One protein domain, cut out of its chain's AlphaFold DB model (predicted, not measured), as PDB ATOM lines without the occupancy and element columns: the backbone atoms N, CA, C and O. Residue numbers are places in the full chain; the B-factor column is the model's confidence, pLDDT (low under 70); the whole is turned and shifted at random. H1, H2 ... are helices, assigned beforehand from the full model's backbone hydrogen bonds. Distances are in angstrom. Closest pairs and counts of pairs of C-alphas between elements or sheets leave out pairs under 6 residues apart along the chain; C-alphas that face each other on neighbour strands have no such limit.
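Overview. This is residues 40 to 147 of the 148 residues of the protein "TetR family transcriptional regulator" of Glycomyces artemisiae (UniProt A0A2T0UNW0). H4 runs through the middle, with H1 and H5 over one side of it in a triangle of three helices, and H2 and H3 on its other side as a V whose two arms meet H4 towards its opposite ends. The 108 printed residues hold five named helices, H1 to H5 in chain order, and no named strand: the class is all helix. The whole is compact, with a radius of gyration of the C-alphas of 14.1 A, and spans 37 by 32 by 19 A.

Along the chain. H1, residues 44 to 60, begins at C-alpha 44 (70.443, 99.282, 24.429) and is 24.2 A long. H2 is residues 64 to 77, 21.0 A. H3, residues 79 to 101, 29.6 A, has a kink of 39 degrees near residue 92. H4 is residues 105 to 126, 31.2 A. H5, residues 132 to 146, 21.8 A, ends at C-alpha 146 (69.619, 107.116, 19.726).

Arrangement. H1, H4 and H5 form a bundle, each touching the other two. H1 touches H5 at a steep tilt of 43 degrees, opposite ways, closest at the C-alphas of Ala 49 and Ile 139, 5.9 A. With residues 52 to 59 alone, H1 touches H4, closest at C-alphas 56 and 119, 6.6 A. H4 and H5, a helical hairpin, only just touch, with 3 pairs of C-alphas within 8 A, closest at C-alphas 111 and 142, 7.2 A. H2 and H3 touch only at the corner, closest at C-alphas 75 and 82, 5.4 A. H3 touches H4, closest at C-alphas 98 and 105, 6.6 A. H2 and H4 only just touch, with 3 such pairs, closest at C-alphas 69 and 120, 6.6 A. H5 is apart from H2 and H3. Every O i to N i+4 pair is within hydrogen-bond range in H1 and H4; in H2 it is 9 of 10, in H3 15 of 19, in H5 6 of 11.

Size, cuts and confidence. The two C-alphas farthest apart, Glu 42 and Asn 77, are 40.0 A apart. The printed part has no cut, and its four links are tight. No printed residue is under 70 in pLDDT.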
ATOM      1  N   LEU A  40      73.796  91.288  21.709       91.88
ATOM      2  CA  LEU A  40      73.207  92.527  22.197       91.88
ATOM      3  C   LEU A  40      72.339  92.195  23.419       91.88
ATOM      4  O   LEU A  40      71.427  91.375  23.326       91.88
ATOM      5  N   GLY A  41      72.670  92.783  24.572       92.19
ATOM      6  CA  GLY A  41      71.923  92.598  25.824       92.19
ATOM      7  C   GLY A  41      70.612  93.389  25.863       92.19
ATOM      8  O   GLY A  41      70.206  93.962  24.870       92.19
ATOM      9  N   GLU A  42      69.940  93.458  27.013       91.94
ATOM     10  CA  GLU A  42      68.686  94.231  27.140       91.94
ATOM     11  C   GLU A  42      68.921  95.750  27.247       91.94
ATOM     12  O   GLU A  42      68.089  96.555  26.825       91.94
ATOM     13  N   ASP A  43      70.064  96.161  27.805       93.69
ATOM     14  CA  ASP A  43      70.455  97.570  27.867       93.69
ATOM     15  C   ASP A  43      70.992  98.018  26.502       93.69
ATOM     16  O   ASP A  43      72.139  97.748  26.132       93.69
ATOM     17  N   ARG A  44      70.146  98.739  25.760       91.62
ATOM     18  CA  ARG A  44      70.443  99.282  24.429       91.62
ATOM     19  C   ARG A  44      71.732 100.094  24.385       91.62
ATOM     20  O   ARG A  44      72.534  99.906  23.468       91.62
ATOM     21  N   THR A  45      71.937 100.981  25.349       92.69
ATOM     22  CA  THR A  45      73.097 101.875  25.379       92.69
ATOM     23  C   THR A  45      74.365 101.082  25.658       92.69
ATOM     24  O   THR A  45      75.353 101.229  24.937       92.69
ATOM     25  N   ALA A  46      74.332 100.190  26.652       94.12
ATOM     26  CA  ALA A  46      75.471  99.336  26.972       94.12
ATOM     27  C   ALA A  46      75.817  98.380  25.819       94.12
ATOM     28  O   ALA A  46      76.996  98.208  25.498       94.12
ATOM     29  N   ALA A  47      74.808  97.810  25.157       94.12
ATOM     30  CA  ALA A  47      74.984  96.913  24.019       94.12
ATOM     31  C   ALA A  47      75.642  97.625  22.825       94.12
ATOM     32  O   ALA A  47      76.625  97.128  22.274       94.12
ATOM     33  N   LEU A  48      75.165  98.822  22.462       93.75
ATOM     34  CA  LEU A  48      75.765  99.610  21.382       93.75
ATOM     35  C   LEU A  48      77.182 100.080  21.723       93.75
ATOM     36  O   LEU A  48      78.072  99.999  20.877       93.75
ATOM     37  N   ALA A  49      77.423 100.516  22.961       95.81
ATOM     38  CA  ALA A  49      78.766 100.850  23.427       95.81
ATOM     39  C   ALA A  49      79.711  99.637  23.327       95.81
ATOM     40  O   ALA A  49      80.841  99.762  22.857       95.81
ATOM     41  N   GLY A  50      79.238  98.446  23.708       96.12
ATOM     42  CA  GLY A  50      79.965  97.185  23.551       96.12
ATOM     43  C   GLY A  50      80.299  96.863  22.091       96.12
ATOM     44  O   GLY A  50      81.439  96.511  21.794       96.12
ATOM     45  N   ALA A  51      79.349  97.053  21.172       95.06
ATOM     46  CA  ALA A  51      79.570  96.850  19.741       95.06
ATOM     47  C   ALA A  51      80.626  97.815  19.168       95.06
ATOM     48  O   ALA A  51      81.487  97.392  18.395       95.06
ATOM     49  N   VAL A  52      80.616  99.087  19.589       96.69
ATOM     50  CA  VAL A  52      81.630 100.080  19.186       96.69
ATOM     51  C   VAL A  52      83.020  99.682  19.686       96.69
ATOM     52  O   VAL A  52      83.963  99.676  18.895       96.69
ATOM     53  N   ARG A  53      83.155  99.289  20.962       97.94
ATOM     54  CA  ARG A  53      84.431  98.799  21.521       97.94
ATOM     55  C   ARG A  53      84.943  97.574  20.783       97.94
ATOM     56  O   ARG A  53      86.118  97.508  20.436       97.94
ATOM     57  N   TRP A  54      84.060  96.615  20.515       97.44
ATOM     58  CA  TRP A  54      84.417  95.404  19.787       97.44
ATOM     59  C   TRP A  54      84.919  95.720  18.373       97.44
ATOM     60  O   TRP A  54      85.975  95.223  17.979       97.44
ATOM     61  N   LEU A  55      84.226  96.593  17.634       97.25
ATOM     62  CA  LEU A  55      84.646  96.990  16.291       97.25
ATOM     63  C   LEU A  55      85.983  97.745  16.312       97.25
ATOM     64  O   LEU A  55      86.848  97.481  15.476       97.25
ATOM     65  N   ALA A  56      86.178  98.646  17.280       98.19
ATOM     66  CA  ALA A  56      87.447  99.341  17.476       98.19
ATOM     67  C   ALA A  56      88.591  98.359  17.766       98.19
ATOM     68  O   ALA A  56      89.636  98.432  17.118       98.19
ATOM     69  N   GLY A  57      88.359  97.386  18.652       97.94
ATOM     70  CA  GLY A  57      89.301  96.309  18.950       97.94
ATOM     71  C   GLY A  57      89.670  95.503  17.705       97.94
ATOM     72  O   GLY A  57      90.854  95.320  17.429       97.94
ATOM     73  N   LYS A  58      88.679  95.111  16.892       97.44
ATOM     74  CA  LYS A  58      88.912  94.407  15.622       97.44
ATOM     75  C   LYS A  58      89.735  95.221  14.636       97.44
ATOM     76  O   LYS A  58      90.700  94.711  14.081       97.44
ATOM     77  N   ILE A  59      89.403  96.492  14.433       97.44
ATOM     78  CA  ILE A  59      90.174  97.380  13.550       97.44
ATOM     79  C   ILE A  59      91.605  97.593  14.075       97.44
ATOM     80  O   ILE A  59      92.526  97.759  13.271       97.44
ATOM     81  N   GLY A  60      91.789  97.567  15.397       96.94
ATOM     82  CA  GLY A  60      93.086  97.675  16.060       96.94
ATOM     83  C   GLY A  60      93.968  96.426  15.974       96.94
ATOM     84  O   GLY A  60      95.173  96.533  16.202       96.94
ATOM     85  N   GLU A  61      93.419  95.262  15.609       96.75
ATOM     86  CA  GLU A  61      94.214  94.049  15.401       96.75
ATOM     87  C   GLU A  61      95.237  94.249  14.256       96.75
ATOM     88  O   GLU A  61      94.928  94.887  13.238       96.75
ATOM     89  N   PRO A  62      96.467  93.703  14.372       94.62
ATOM     90  CA  PRO A  62      97.523  93.917  13.387       94.62
ATOM     91  C   PRO A  62      97.087  93.608  11.949       94.62
ATOM     92  O   PRO A  62      96.796  92.471  11.588       94.62
ATOM     93  N   GLY A  63      97.077  94.641  11.105       92.38
ATOM     94  CA  GLY A  63      96.754  94.531   9.681       92.38
ATOM     95  C   GLY A  63      95.260  94.495   9.341       92.38
ATOM     96  O   GLY A  63      94.931  94.722   8.177       92.38
ATOM     97  N   VAL A  64      94.357  94.296  10.311       96.31
ATOM     98  CA  VAL A  64      92.906  94.218  10.056       96.31
ATOM     99  C   VAL A  64      92.362  95.553   9.565       96.31
ATOM    100  O   VAL A  64      91.774  95.605   8.487       96.31
ATOM    101  N   GLY A  65      92.615  96.653  10.280       96.19
ATOM    102  CA  GLY A  65      92.140  97.976   9.866       96.19
ATOM    103  C   GLY A  65      92.660  98.410   8.490       96.19
ATOM    104  O   GLY A  65      91.906  98.941   7.678       96.19
ATOM    105  N   ALA A  66      93.928  98.112   8.183       95.00
ATOM    106  CA  ALA A  66      94.521  98.408   6.878       95.00
ATOM    107  C   ALA A  66      93.898  97.562   5.754       95.00
ATOM    108  O   ALA A  66      93.589  98.088   4.682       95.00
ATOM    109  N   ALA A  67      93.680  96.267   5.998       95.06
ATOM    110  CA  ALA A  67      92.992  95.395   5.053       95.06
ATOM    111  C   ALA A  67      91.550  95.866   4.822       95.06
ATOM    112  O   ALA A  67      91.121  95.962   3.673       95.06
ATOM    113  N   PHE A  68      90.833  96.226   5.888       96.19
ATOM    114  CA  PHE A  68      89.445  96.664   5.810       96.19
ATOM    115  C   PHE A  68      89.298  97.994   5.055       96.19
ATOM    116  O   PHE A  68      88.478  98.093   4.143       96.19
ATOM    117  N   ALA A  69      90.167  98.975   5.322       96.00
ATOM    118  CA  ALA A  69      90.235 100.215   4.545       96.00
ATOM    119  C   ALA A  69      90.532  99.956   3.054       96.00
ATOM    120  O   ALA A  69      89.921 100.567   2.175       96.00
ATOM    121  N   GLY A  70      91.433  99.012   2.762       95.62
ATOM    122  CA  GLY A  70      91.738  98.591   1.395       95.62
ATOM    123  C   GLY A  70      90.526  98.011   0.662       95.62
ATOM    124  O   GLY A  70      90.330  98.313  -0.512       95.62
ATOM    125  N   VAL A  71      89.674  97.241   1.349       95.62
ATOM    126  CA  VAL A  71      88.436  96.703   0.761       95.62
ATOM    127  C   VAL A  71      87.485  97.824   0.343       95.62
ATOM    128  O   VAL A  71      86.944  97.768  -0.761       95.62
ATOM    129  N   PHE A  72      87.307  98.857   1.169       91.56
ATOM    130  CA  PHE A  72      86.466 100.000   0.800       91.56
ATOM    131  C   PHE A  72      87.037 100.777  -0.385       91.56
ATOM    132  O   PHE A  72      86.287 101.149  -1.286       91.56
ATOM    133  N   SER A  73      88.359 100.966  -0.427       94.19
ATOM    134  CA  SER A  73      89.023 101.598  -1.570       94.19
ATOM    135  C   SER A  73      88.833 100.802  -2.868       94.19
ATOM    136  O   SER A  73      88.480 101.394  -3.890       94.19
ATOM    137  N   ASP A  74      88.986  99.473  -2.822       94.25
ATOM    138  CA  ASP A  74      88.721  98.580  -3.960       94.25
ATOM    139  C   ASP A  74      87.245  98.699  -4.406       94.25
ATOM    140  O   ASP A  74      86.951  98.833  -5.597       94.25
ATOM    141  N   ALA A  75      86.308  98.717  -3.453       95.69
ATOM    142  CA  ALA A  75      84.871  98.723  -3.717       95.69
ATOM    143  C   ALA A  75      84.376  99.998  -4.428       95.69
ATOM    144  O   ALA A  75      83.435  99.927  -5.218       95.69
ATOM    145  N   VAL A  76      85.019 101.156  -4.223       94.88
ATOM    146  CA  VAL A  76      84.662 102.409  -4.924       94.88
ATOM    147  C   VAL A  76      84.640 102.221  -6.447       94.88
ATOM    148  O   VAL A  76      83.752 102.750  -7.115       94.88
ATOM    149  N   ASN A  77      85.569 101.428  -6.987       94.69
ATOM    150  CA  ASN A  77      85.713 101.201  -8.427       94.69
ATOM    151  C   ASN A  77      85.221  99.816  -8.889       94.69
ATOM    152  O   ASN A  77      85.301  99.509 -10.076       94.69
ATOM    153  N   ASP A  78      84.700  98.989  -7.979       96.50
ATOM    154  CA  ASP A  78      84.238  97.626  -8.263       96.50
ATOM    155  C   ASP A  78      82.772  97.446  -7.813       96.50
ATOM    156  O   ASP A  78      82.491  97.143  -6.648       96.50
ATOM    157  N   PRO A  79      81.796  97.646  -8.723       96.06
ATOM    158  CA  PRO A  79      80.380  97.431  -8.427       96.06
ATOM    159  C   PRO A  79      80.050  96.004  -7.971       96.06
ATOM    160  O   PRO A  79      79.188  95.843  -7.111       96.06
ATOM    161  N   ALA A  80      80.739  94.985  -8.495       95.69
ATOM    162  CA  ALA A  80      80.486  93.594  -8.125       95.69
ATOM    163  C   ALA A  80      80.969  93.301  -6.697       95.69
ATOM    164  O   ALA A  80      80.308  92.589  -5.941       95.69
ATOM    165  N   LEU A  81      82.097  93.890  -6.283       96.25
ATOM    166  CA  LEU A  81      82.533  93.840  -4.889       96.25
ATOM    167  C   LEU A  81      81.561  94.583  -3.963       96.25
ATOM    168  O   LEU A  81      81.264  94.075  -2.884       96.25
ATOM    169  N   ARG A  82      81.032  95.746  -4.372       96.25
ATOM    170  CA  ARG A  82      80.016  96.468  -3.582       96.25
ATOM    171  C   ARG A  82      78.748  95.656  -3.381       96.25
ATOM    172  O   ARG A  82      78.240  95.635  -2.268       96.25
ATOM    173  N   GLU A  83      78.272  94.974  -4.416       96.75
ATOM    174  CA  GLU A  83      77.115  94.084  -4.311       96.75
ATOM    175  C   GLU A  83      77.373  92.945  -3.317       96.75
ATOM    176  O   GLU A  83      76.538  92.657  -2.463       96.75
ATOM    177  N   LEU A  84      78.559  92.332  -3.359       96.62
ATOM    178  CA  LEU A  84      78.941  91.301  -2.395       96.62
ATOM    179  C   LEU A  84      79.033  91.847  -0.960       96.62
ATOM    180  O   LEU A  84      78.576  91.186  -0.028       96.62
ATOM    181  N   LEU A  85      79.600  93.042  -0.776       95.69
ATOM    182  CA  LEU A  85      79.687  93.699   0.530       95.69
ATOM    183  C   LEU A  85      78.300  94.030   1.083       95.69
ATOM    184  O   LEU A  85      78.031  93.713   2.237       95.69
ATOM    185  N   SER A  86      77.410  94.621   0.286       95.31
ATOM    186  CA  SER A  86      76.077  94.990   0.767       95.31
ATOM    187  C   SER A  86      75.229  93.760   1.089       95.31
ATOM    188  O   SER A  86      74.617  93.701   2.150       95.31
ATOM    189  N   THR A  87      75.237  92.744   0.224       95.56
ATOM    190  CA  THR A  87      74.331  91.588   0.345       95.56
ATOM    191  C   THR A  87      74.816  90.513   1.313       95.56
ATOM    192  O   THR A  87      74.004  89.935   2.033       95.56
ATOM    193  N   ARG A  88      76.121  90.210   1.342       95.25
ATOM    194  CA  ARG A  88      76.664  89.103   2.151       95.25
ATOM    195  C   ARG A  88      77.325  89.555   3.443       95.25
ATOM    196  O   ARG A  88      77.417  88.745   4.360       95.25
ATOM    197  N   PHE A  89      77.817  90.792   3.500       94.19
ATOM    198  CA  PHE A  89      78.507  91.311   4.677       94.19
ATOM    199  C   PHE A  89      77.625  92.284   5.461       94.19
ATOM    200  O   PHE A  89      77.326  91.998   6.606       94.19
ATOM    201  N   GLN A  90      77.139  93.377   4.870       94.00
ATOM    202  CA  GLN A  90      76.392  94.416   5.591       94.00
ATOM    203  C   GLN A  90      74.957  94.000   5.954       94.00
ATOM    204  O   GLN A  90      74.544  94.217   7.092       94.00
ATOM    205  N   ALA A  91      74.207  93.403   5.020       93.56
ATOM    206  CA  ALA A  91      72.791  93.081   5.218       93.56
ATOM    207  C   ALA A  91      72.505  92.234   6.479       93.56
ATOM    208  O   ALA A  91      71.584  92.592   7.209       93.56
ATOM    209  N   PRO A  92      73.289  91.187   6.820       90.69
ATOM    210  CA  PRO A  92      73.073  90.433   8.057       90.69
ATOM    211  C   PRO A  92      73.108  91.285   9.336       90.69
ATOM    212  O   PRO A  92      72.238  91.136  10.192       90.69
ATOM    213  N   TYR A  93      74.082  92.194   9.472       86.88
ATOM    214  CA  TYR A  93      74.168  93.065  10.652       86.88
ATOM    215  C   TYR A  93      73.098  94.154  10.628       86.88
ATOM    216  O   TYR A  93      72.584  94.527  11.677       86.88
ATOM    217  N   LEU A  94      72.756  94.653   9.438       93.06
ATOM    218  CA  LEU A  94      71.708  95.650   9.262       93.06
ATOM    219  C   LEU A  94      70.348  95.118   9.721       93.06
ATOM    220  O   LEU A  94      69.687  95.789  10.507       93.06
ATOM    221  N   GLU A  95      69.944  93.928   9.272       92.50
ATOM    222  CA  GLU A  95      68.671  93.324   9.687       92.50
ATOM    223  C   GLU A  95      68.641  93.062  11.195       92.50
ATOM    224  O   GLU A  95      67.698  93.456  11.872       92.50
ATOM    225  N   MET A  96      69.721  92.515  11.757       91.62
ATOM    226  CA  MET A  96      69.812  92.283  13.199       91.62
ATOM    227  C   MET A  96      69.742  93.585  14.020       91.62
ATOM    228  O   MET A  96      69.036  93.637  15.026       91.62
ATOM    229  N   LEU A  97      70.415  94.659  13.592       92.31
ATOM    230  CA  LEU A  97      70.354  95.956  14.277       92.31
ATOM    231  C   LEU A  97      68.994  96.643  14.103       92.31
ATOM    232  O   LEU A  97      68.549  97.327  15.024       92.31
ATOM    233  N   LYS A  98      68.322  96.466  12.958       93.81
ATOM    234  CA  LYS A  98      66.946  96.942  12.741       93.81
ATOM    235  C   LYS A  98      65.981  96.263  13.707       93.81
ATOM    236  O   LYS A  98      65.235  96.963  14.389       93.81
ATOM    237  N   ASP A  99      66.051  94.939  13.811       92.69
ATOM    238  CA  ASP A  99      65.209  94.153  14.716       92.69
ATOM    239  C   ASP A  99      65.461  94.519  16.184       92.69
ATOM    240  O   ASP A  99      64.517  94.685  16.955       92.69
ATOM    241  N   TYR A 100      66.728  94.697  16.569       93.06
ATOM    242  CA  TYR A 100      67.102  95.024  17.943       93.06
ATOM    243  C   TYR A 100      66.739  96.460  18.354       93.06
ATOM    244  O   TYR A 100      66.247  96.691  19.457       93.06
ATOM    245  N   LEU A 101      66.997  97.447  17.488       91.62
ATOM    246  CA  LEU A 101      66.847  98.867  17.832       91.62
ATOM    247  C   LEU A 101      65.456  99.421  17.508       91.62
ATOM    248  O   LEU A 101      65.090 100.465  18.051       91.62
ATOM    249  N   GLY A 102      64.702  98.767  16.619       93.12
ATOM    250  CA  GLY A 102      63.422  99.276  16.120       93.12
ATOM    251  C   GLY A 102      63.560 100.574  15.314       93.12
ATOM    252  O   GLY A 102      62.646 101.394  15.295       93.12
ATOM    253  N   GLU A 103      64.718 100.793  14.688       92.12
ATOM    254  CA  GLU A 103      65.058 102.024  13.963       92.12
ATOM    255  C   GLU A 103      64.988 101.839  12.446       92.12
ATOM    256  O   GLU A 103      65.010 100.725  11.920       92.12
ATOM    257  N   SER A 104      64.952 102.956  11.712       93.88
ATOM    258  CA  SER A 104      64.993 102.912  10.252       93.88
ATOM    259  C   SER A 104      66.348 102.425   9.735       93.88
ATOM    260  O   SER A 104      67.402 102.738  10.294       93.88
ATOM    261  N   GLU A 105      66.325 101.731   8.597       94.44
ATOM    262  CA  GLU A 105      67.527 101.295   7.879       94.44
ATOM    263  C   GLU A 105      68.532 102.436   7.680       94.44
ATOM    264  O   GLU A 105      69.713 102.285   7.978       94.44
ATOM    265  N   GLN A 106      68.053 103.613   7.269       94.12
ATOM    266  CA  GLN A 106      68.900 104.786   7.063       94.12
ATOM    267  C   GLN A 106      69.627 105.219   8.344       94.12
ATOM    268  O   GLN A 106      70.788 105.623   8.281       94.12
ATOM    269  N   ARG A 107      68.967 105.140   9.506       92.75
ATOM    270  CA  ARG A 107      69.571 105.524  10.788       92.75
ATOM    271  C   ARG A 107      70.641 104.526  11.219       92.75
ATOM    272  O   ARG A 107      71.699 104.940  11.687       92.75
ATOM    273  N   ILE A 108      70.390 103.233  11.012       93.75
ATOM    274  CA  ILE A 108      71.361 102.170  11.298       93.75
ATOM    275  C   ILE A 108      72.576 102.271  10.382       93.75
ATOM    276  O   ILE A 108      73.705 102.238  10.867       93.75
ATOM    277  N   LEU A 109      72.362 102.457   9.079       93.88
ATOM    278  CA  LEU A 109      73.446 102.646   8.117       93.88
ATOM    279  C   LEU A 109      74.304 103.860   8.482       93.88
ATOM    280  O   LEU A 109      75.517 103.729   8.580       93.88
ATOM    281  N   MET A 110      73.683 105.000   8.799       94.25
ATOM    282  CA  MET A 110      74.420 106.196   9.214       94.25
ATOM    283  C   MET A 110      75.243 105.963  10.488       94.25
ATOM    284  O   MET A 110      76.367 106.445  10.595       94.25
ATOM    285  N   PHE A 111      74.715 105.207  11.455       93.56
ATOM    286  CA  PHE A 111      75.481 104.839  12.644       93.56
ATOM    287  C   PHE A 111      76.699 103.975  12.293       93.56
ATOM    288  O   PHE A 111      77.808 104.282  12.730       93.56
ATOM    289  N   ILE A 112      76.521 102.944  11.460       92.75
ATOM    290  CA  ILE A 112      77.621 102.095  10.978       92.75
ATOM    291  C   ILE A 112      78.674 102.939  10.245       92.75
ATOM    292  O   ILE A 112      79.870 102.771  10.500       92.75
ATOM    293  N   ASP A 113      78.239 103.863   9.386       94.31
ATOM    294  CA  ASP A 113      79.104 104.758   8.616       94.31
ATOM    295  C   ASP A 113      79.923 105.674   9.532       94.31
ATOM    296  O   ASP A 113      81.139 105.790   9.368       94.31
ATOM    297  N   VAL A 114      79.286 106.291  10.535       95.88
ATOM    298  CA  VAL A 114      79.955 107.183  11.493       95.88
ATOM    299  C   VAL A 114      81.000 106.428  12.305       95.88
ATOM    300  O   VAL A 114      82.131 106.899  12.411       95.88
ATOM    301  N   ILE A 115      80.661 105.263  12.861       96.12
ATOM    302  CA  ILE A 115      81.600 104.488  13.680       96.12
ATOM    303  C   ILE A 115      82.754 103.965  12.820       96.12
ATOM    304  O   ILE A 115      83.919 104.246  13.105       96.12
ATOM    305  N   THR A 116      82.445 103.249  11.737       96.00
ATOM    306  CA  THR A 116      83.460 102.624  10.873       96.00
ATOM    307  C   THR A 116      84.344 103.680  10.219       96.00
ATOM    308  O   THR A 116      85.572 103.574  10.246       96.00
ATOM    309  N   GLY A 117      83.732 104.735   9.675       96.50
ATOM    310  CA  GLY A 117      84.430 105.840   9.036       96.50
ATOM    311  C   GLY A 117      85.356 106.569  10.003       96.50
ATOM    312  O   GLY A 117      86.497 106.849   9.651       96.50
ATOM    313  N   THR A 118      84.918 106.809  11.240       97.44
ATOM    314  CA  THR A 118      85.726 107.495  12.260       97.44
ATOM    315  C   THR A 118      86.932 106.663  12.700       97.44
ATOM    316  O   THR A 118      88.047 107.190  12.770       97.44
ATOM    317  N   LEU A 119      86.742 105.360  12.937       97.94
ATOM    318  CA  LEU A 119      87.819 104.435  13.308       97.94
ATOM    319  C   LEU A 119      88.872 104.320  12.194       97.94
ATOM    320  O   LEU A 119      90.073 104.435  12.452       97.94
ATOM    321  N   LEU A 120      88.434 104.159  10.941       97.56
ATOM    322  CA  LEU A 120      89.341 104.067   9.795       97.56
ATOM    323  C   LEU A 120      89.992 105.410   9.448       97.56
ATOM    324  O   LEU A 120      91.173 105.435   9.106       97.56
ATOM    325  N   HIS A 121      89.274 106.525   9.582       96.94
ATOM    326  CA  HIS A 121      89.839 107.864   9.414       96.94
ATOM    327  C   HIS A 121      90.948 108.116  10.438       96.94
ATOM    328  O   HIS A 121      92.026 108.576  10.063       96.94
ATOM    329  N   ARG A 122      90.731 107.771  11.718       95.94
ATOM    330  CA  ARG A 122      91.772 107.857  12.753       95.94
ATOM    331  C   ARG A 122      93.008 107.052  12.358       95.94
ATOM    332  O   ARG A 122      94.111 107.601  12.378       95.94
ATOM    333  N   LEU A 123      92.818 105.790  11.977       96.31
ATOM    334  CA  LEU A 123      93.911 104.912  11.567       96.31
ATOM    335  C   LEU A 123      94.672 105.476  10.361       96.31
ATOM    336  O   LEU A 123      95.898 105.492  10.371       96.31
ATOM    337  N   GLY A 124      93.964 105.972   9.344       95.69
ATOM    338  CA  GLY A 124      94.569 106.520   8.131       95.69
ATOM    339  C   GLY A 124      95.293 107.851   8.346       95.69
ATOM    340  O   GLY A 124      96.361 108.059   7.777       95.69
ATOM    341  N   MET A 125      94.743 108.740   9.177       96.88
ATOM    342  CA  MET A 125      95.311 110.072   9.417       96.88
ATOM    343  C   MET A 125      96.459 110.074  10.424       96.88
ATOM    344  O   MET A 125      97.397 110.852  10.269       96.88
ATOM    345  N   ILE A 126      96.384 109.243  11.469       94.88
ATOM    346  CA  ILE A 126      97.381 109.220  12.554       94.88
ATOM    347  C   ILE A 126      98.356 108.041  12.404       94.88
ATOM    348  O   ILE A 126      99.463 108.084  12.932       94.88
ATOM    349  N   GLY A 127      97.982 106.987  11.674       93.69
ATOM    350  CA  GLY A 127      98.800 105.780  11.513       93.69
ATOM    351  C   GLY A 127      98.706 104.798  12.686       93.69
ATOM    352  O   GLY A 127      99.435 103.809  12.708       93.69
ATOM    353  N   ARG A 128      97.812 105.047  13.654       94.62
ATOM    354  CA  ARG A 128      97.501 104.141  14.770       94.62
ATOM    355  C   ARG A 128      95.987 104.056  14.994       94.62
ATOM    356  O   ARG A 128      95.306 105.060  14.763       94.62
ATOM    357  N   PRO A 129      95.452 102.897  15.418       96.75
ATOM    358  CA  PRO A 129      94.044 102.780  15.790       96.75
ATOM    359  C   PRO A 129      93.720 103.660  17.009       96.75
ATOM    360  O   PRO A 129      94.629 104.128  17.699       96.75
ATOM    361  N   MET A 130      92.426 103.890  17.253       97.44
ATOM    362  CA  MET A 130      91.959 104.474  18.516       97.44
ATOM    363  C   MET A 130      92.351 103.560  19.679       97.44
ATOM    364  O   MET A 130      92.211 102.342  19.567       97.44
ATOM    365  N   ASP A 131      92.853 104.146  20.763       96.38
ATOM    366  CA  ASP A 131      92.993 103.457  22.048       96.38
ATOM    367  C   ASP A 131      91.677 103.516  22.847       96.38
ATOM    368  O   ASP A 131      90.691 104.107  22.400       96.38
ATOM    369  N   ASP A 132      91.636 102.870  24.013       97.06
ATOM    370  CA  ASP A 132      90.415 102.789  24.823       97.06
ATOM    371  C   ASP A 132      89.888 104.180  25.216       97.06
ATOM    372  O   ASP A 132      88.681 104.406  25.195       97.06
ATOM    373  N   GLU A 133      90.775 105.138  25.506       97.81
ATOM    374  CA  GLU A 133      90.380 106.507  25.857       97.81
ATOM    375  C   GLU A 133      89.717 107.217  24.668       97.81
ATOM    376  O   GLU A 133      88.640 107.802  24.817       97.81
ATOM    377  N   ASP A 134      90.299 107.109  23.468       97.69
ATOM    378  CA  ASP A 134      89.689 107.619  22.237       97.69
ATOM    379  C   ASP A 134      88.288 107.013  21.993       97.69
ATOM    380  O   ASP A 134      87.359 107.719  21.586       97.69
ATOM    381  N   VAL A 135      88.123 105.707  22.237       98.25
ATOM    382  CA  VAL A 135      86.854 104.991  22.028       98.25
ATOM    383  C   VAL A 135      85.793 105.424  23.042       98.25
ATOM    384  O   VAL A 135      84.649 105.673  22.651       98.25
ATOM    385  N   GLU A 136      86.149 105.582  24.318       97.88
ATOM    386  CA  GLU A 136      85.223 106.073  25.348       97.88
ATOM    387  C   GLU A 136      84.762 107.514  25.088       97.88
ATOM    388  O   GLU A 136      83.646 107.875  25.459       97.88
ATOM    389  N   ILE A 137      85.567 108.331  24.402       97.44
ATOM    390  CA  ILE A 137      85.151 109.665  23.945       97.44
ATOM    391  C   ILE A 137      84.167 109.563  22.767       97.44
ATOM    392  O   ILE A 137      83.186 110.310  22.713       97.44
ATOM    393  N   LEU A 138      84.395 108.638  21.827       96.69
ATOM    394  CA  LEU A 138      83.550 108.450  20.642       96.69
ATOM    395  C   LEU A 138      82.139 107.952  20.991       96.69
ATOM    396  O   LEU A 138      81.159 108.435  20.418       96.69
ATOM    397  N   ILE A 139      82.023 106.994  21.914       96.75
ATOM    398  CA  ILE A 139      80.753 106.336  22.266       96.75
ATOM    399  C   ILE A 139      79.631 107.339  22.584       96.75
ATOM    400  O   ILE A 139      78.622 107.327  21.874       96.75
ATOM    401  N   PRO A 140      79.756 108.252  23.566       95.44
ATOM    402  CA  PRO A 140      78.682 109.184  23.889       95.44
ATOM    403  C   PRO A 140      78.396 110.177  22.754       95.44
ATOM    404  O   PRO A 140      77.301 110.724  22.691       95.44
ATOM    405  N   MET A 141      79.337 110.436  21.841       94.62
ATOM    406  CA  MET A 141      79.069 111.273  20.664       94.62
ATOM    407  C   MET A 141      78.179 110.543  19.656       94.62
ATOM    408  O   MET A 141      77.256 111.142  19.107       94.62
ATOM    409  N   ALA A 142      78.440 109.256  19.429       91.81
ATOM    410  CA  ALA A 142      77.697 108.448  18.473       91.81
ATOM    411  C   ALA A 142      76.323 108.004  19.003       91.81
ATOM    412  O   ALA A 142      75.358 107.956  18.241       91.81
ATOM    413  N   LEU A 143      76.213 107.706  20.303       92.12
ATOM    414  CA  LEU A 143      74.972 107.194  20.895       92.12
ATOM    415  C   LEU A 143      73.910 108.266  21.147       92.12
ATOM    416  O   LEU A 143      72.731 107.923  21.159       92.12
ATOM    417  N   ARG A 144      74.279 109.555  21.204       87.25
ATOM    418  CA  ARG A 144      73.313 110.674  21.237       87.25
ATOM    419  C   ARG A 144      72.269 110.606  20.128       87.25
ATOM    420  O   ARG A 144      71.158 111.089  20.301       87.25
ATOM    421  N   ALA A 145      72.603 110.010  18.983       76.88
ATOM    422  CA  ALA A 145      71.663 109.844  17.877       76.88
ATOM    423  C   ALA A 145      70.487 108.900  18.200       76.88
ATOM    424  O   ALA A 145      69.494 108.918  17.468       76.88
ATOM    425  N   PHE A 146      70.602 108.095  19.259       79.06
ATOM    426  CA  PHE A 146      69.619 107.116  19.726       79.06
ATOM    427  C   PHE A 146      69.049 107.431  21.115       79.06
ATOM    428  O   PHE A 146      68.232 106.664  21.620       79.06
ATOM    429  N   GLU A 147      69.459 108.542  21.727       76.94
ATOM    430  CA  GLU A 147      68.824 109.070  22.932       76.94
ATOM    431  C   GLU A 147      67.505 109.744  22.510       76.94
ATOM    432  O   GLU A 147      67.502 110.637  21.658       76.94
TER     433      GLU A 147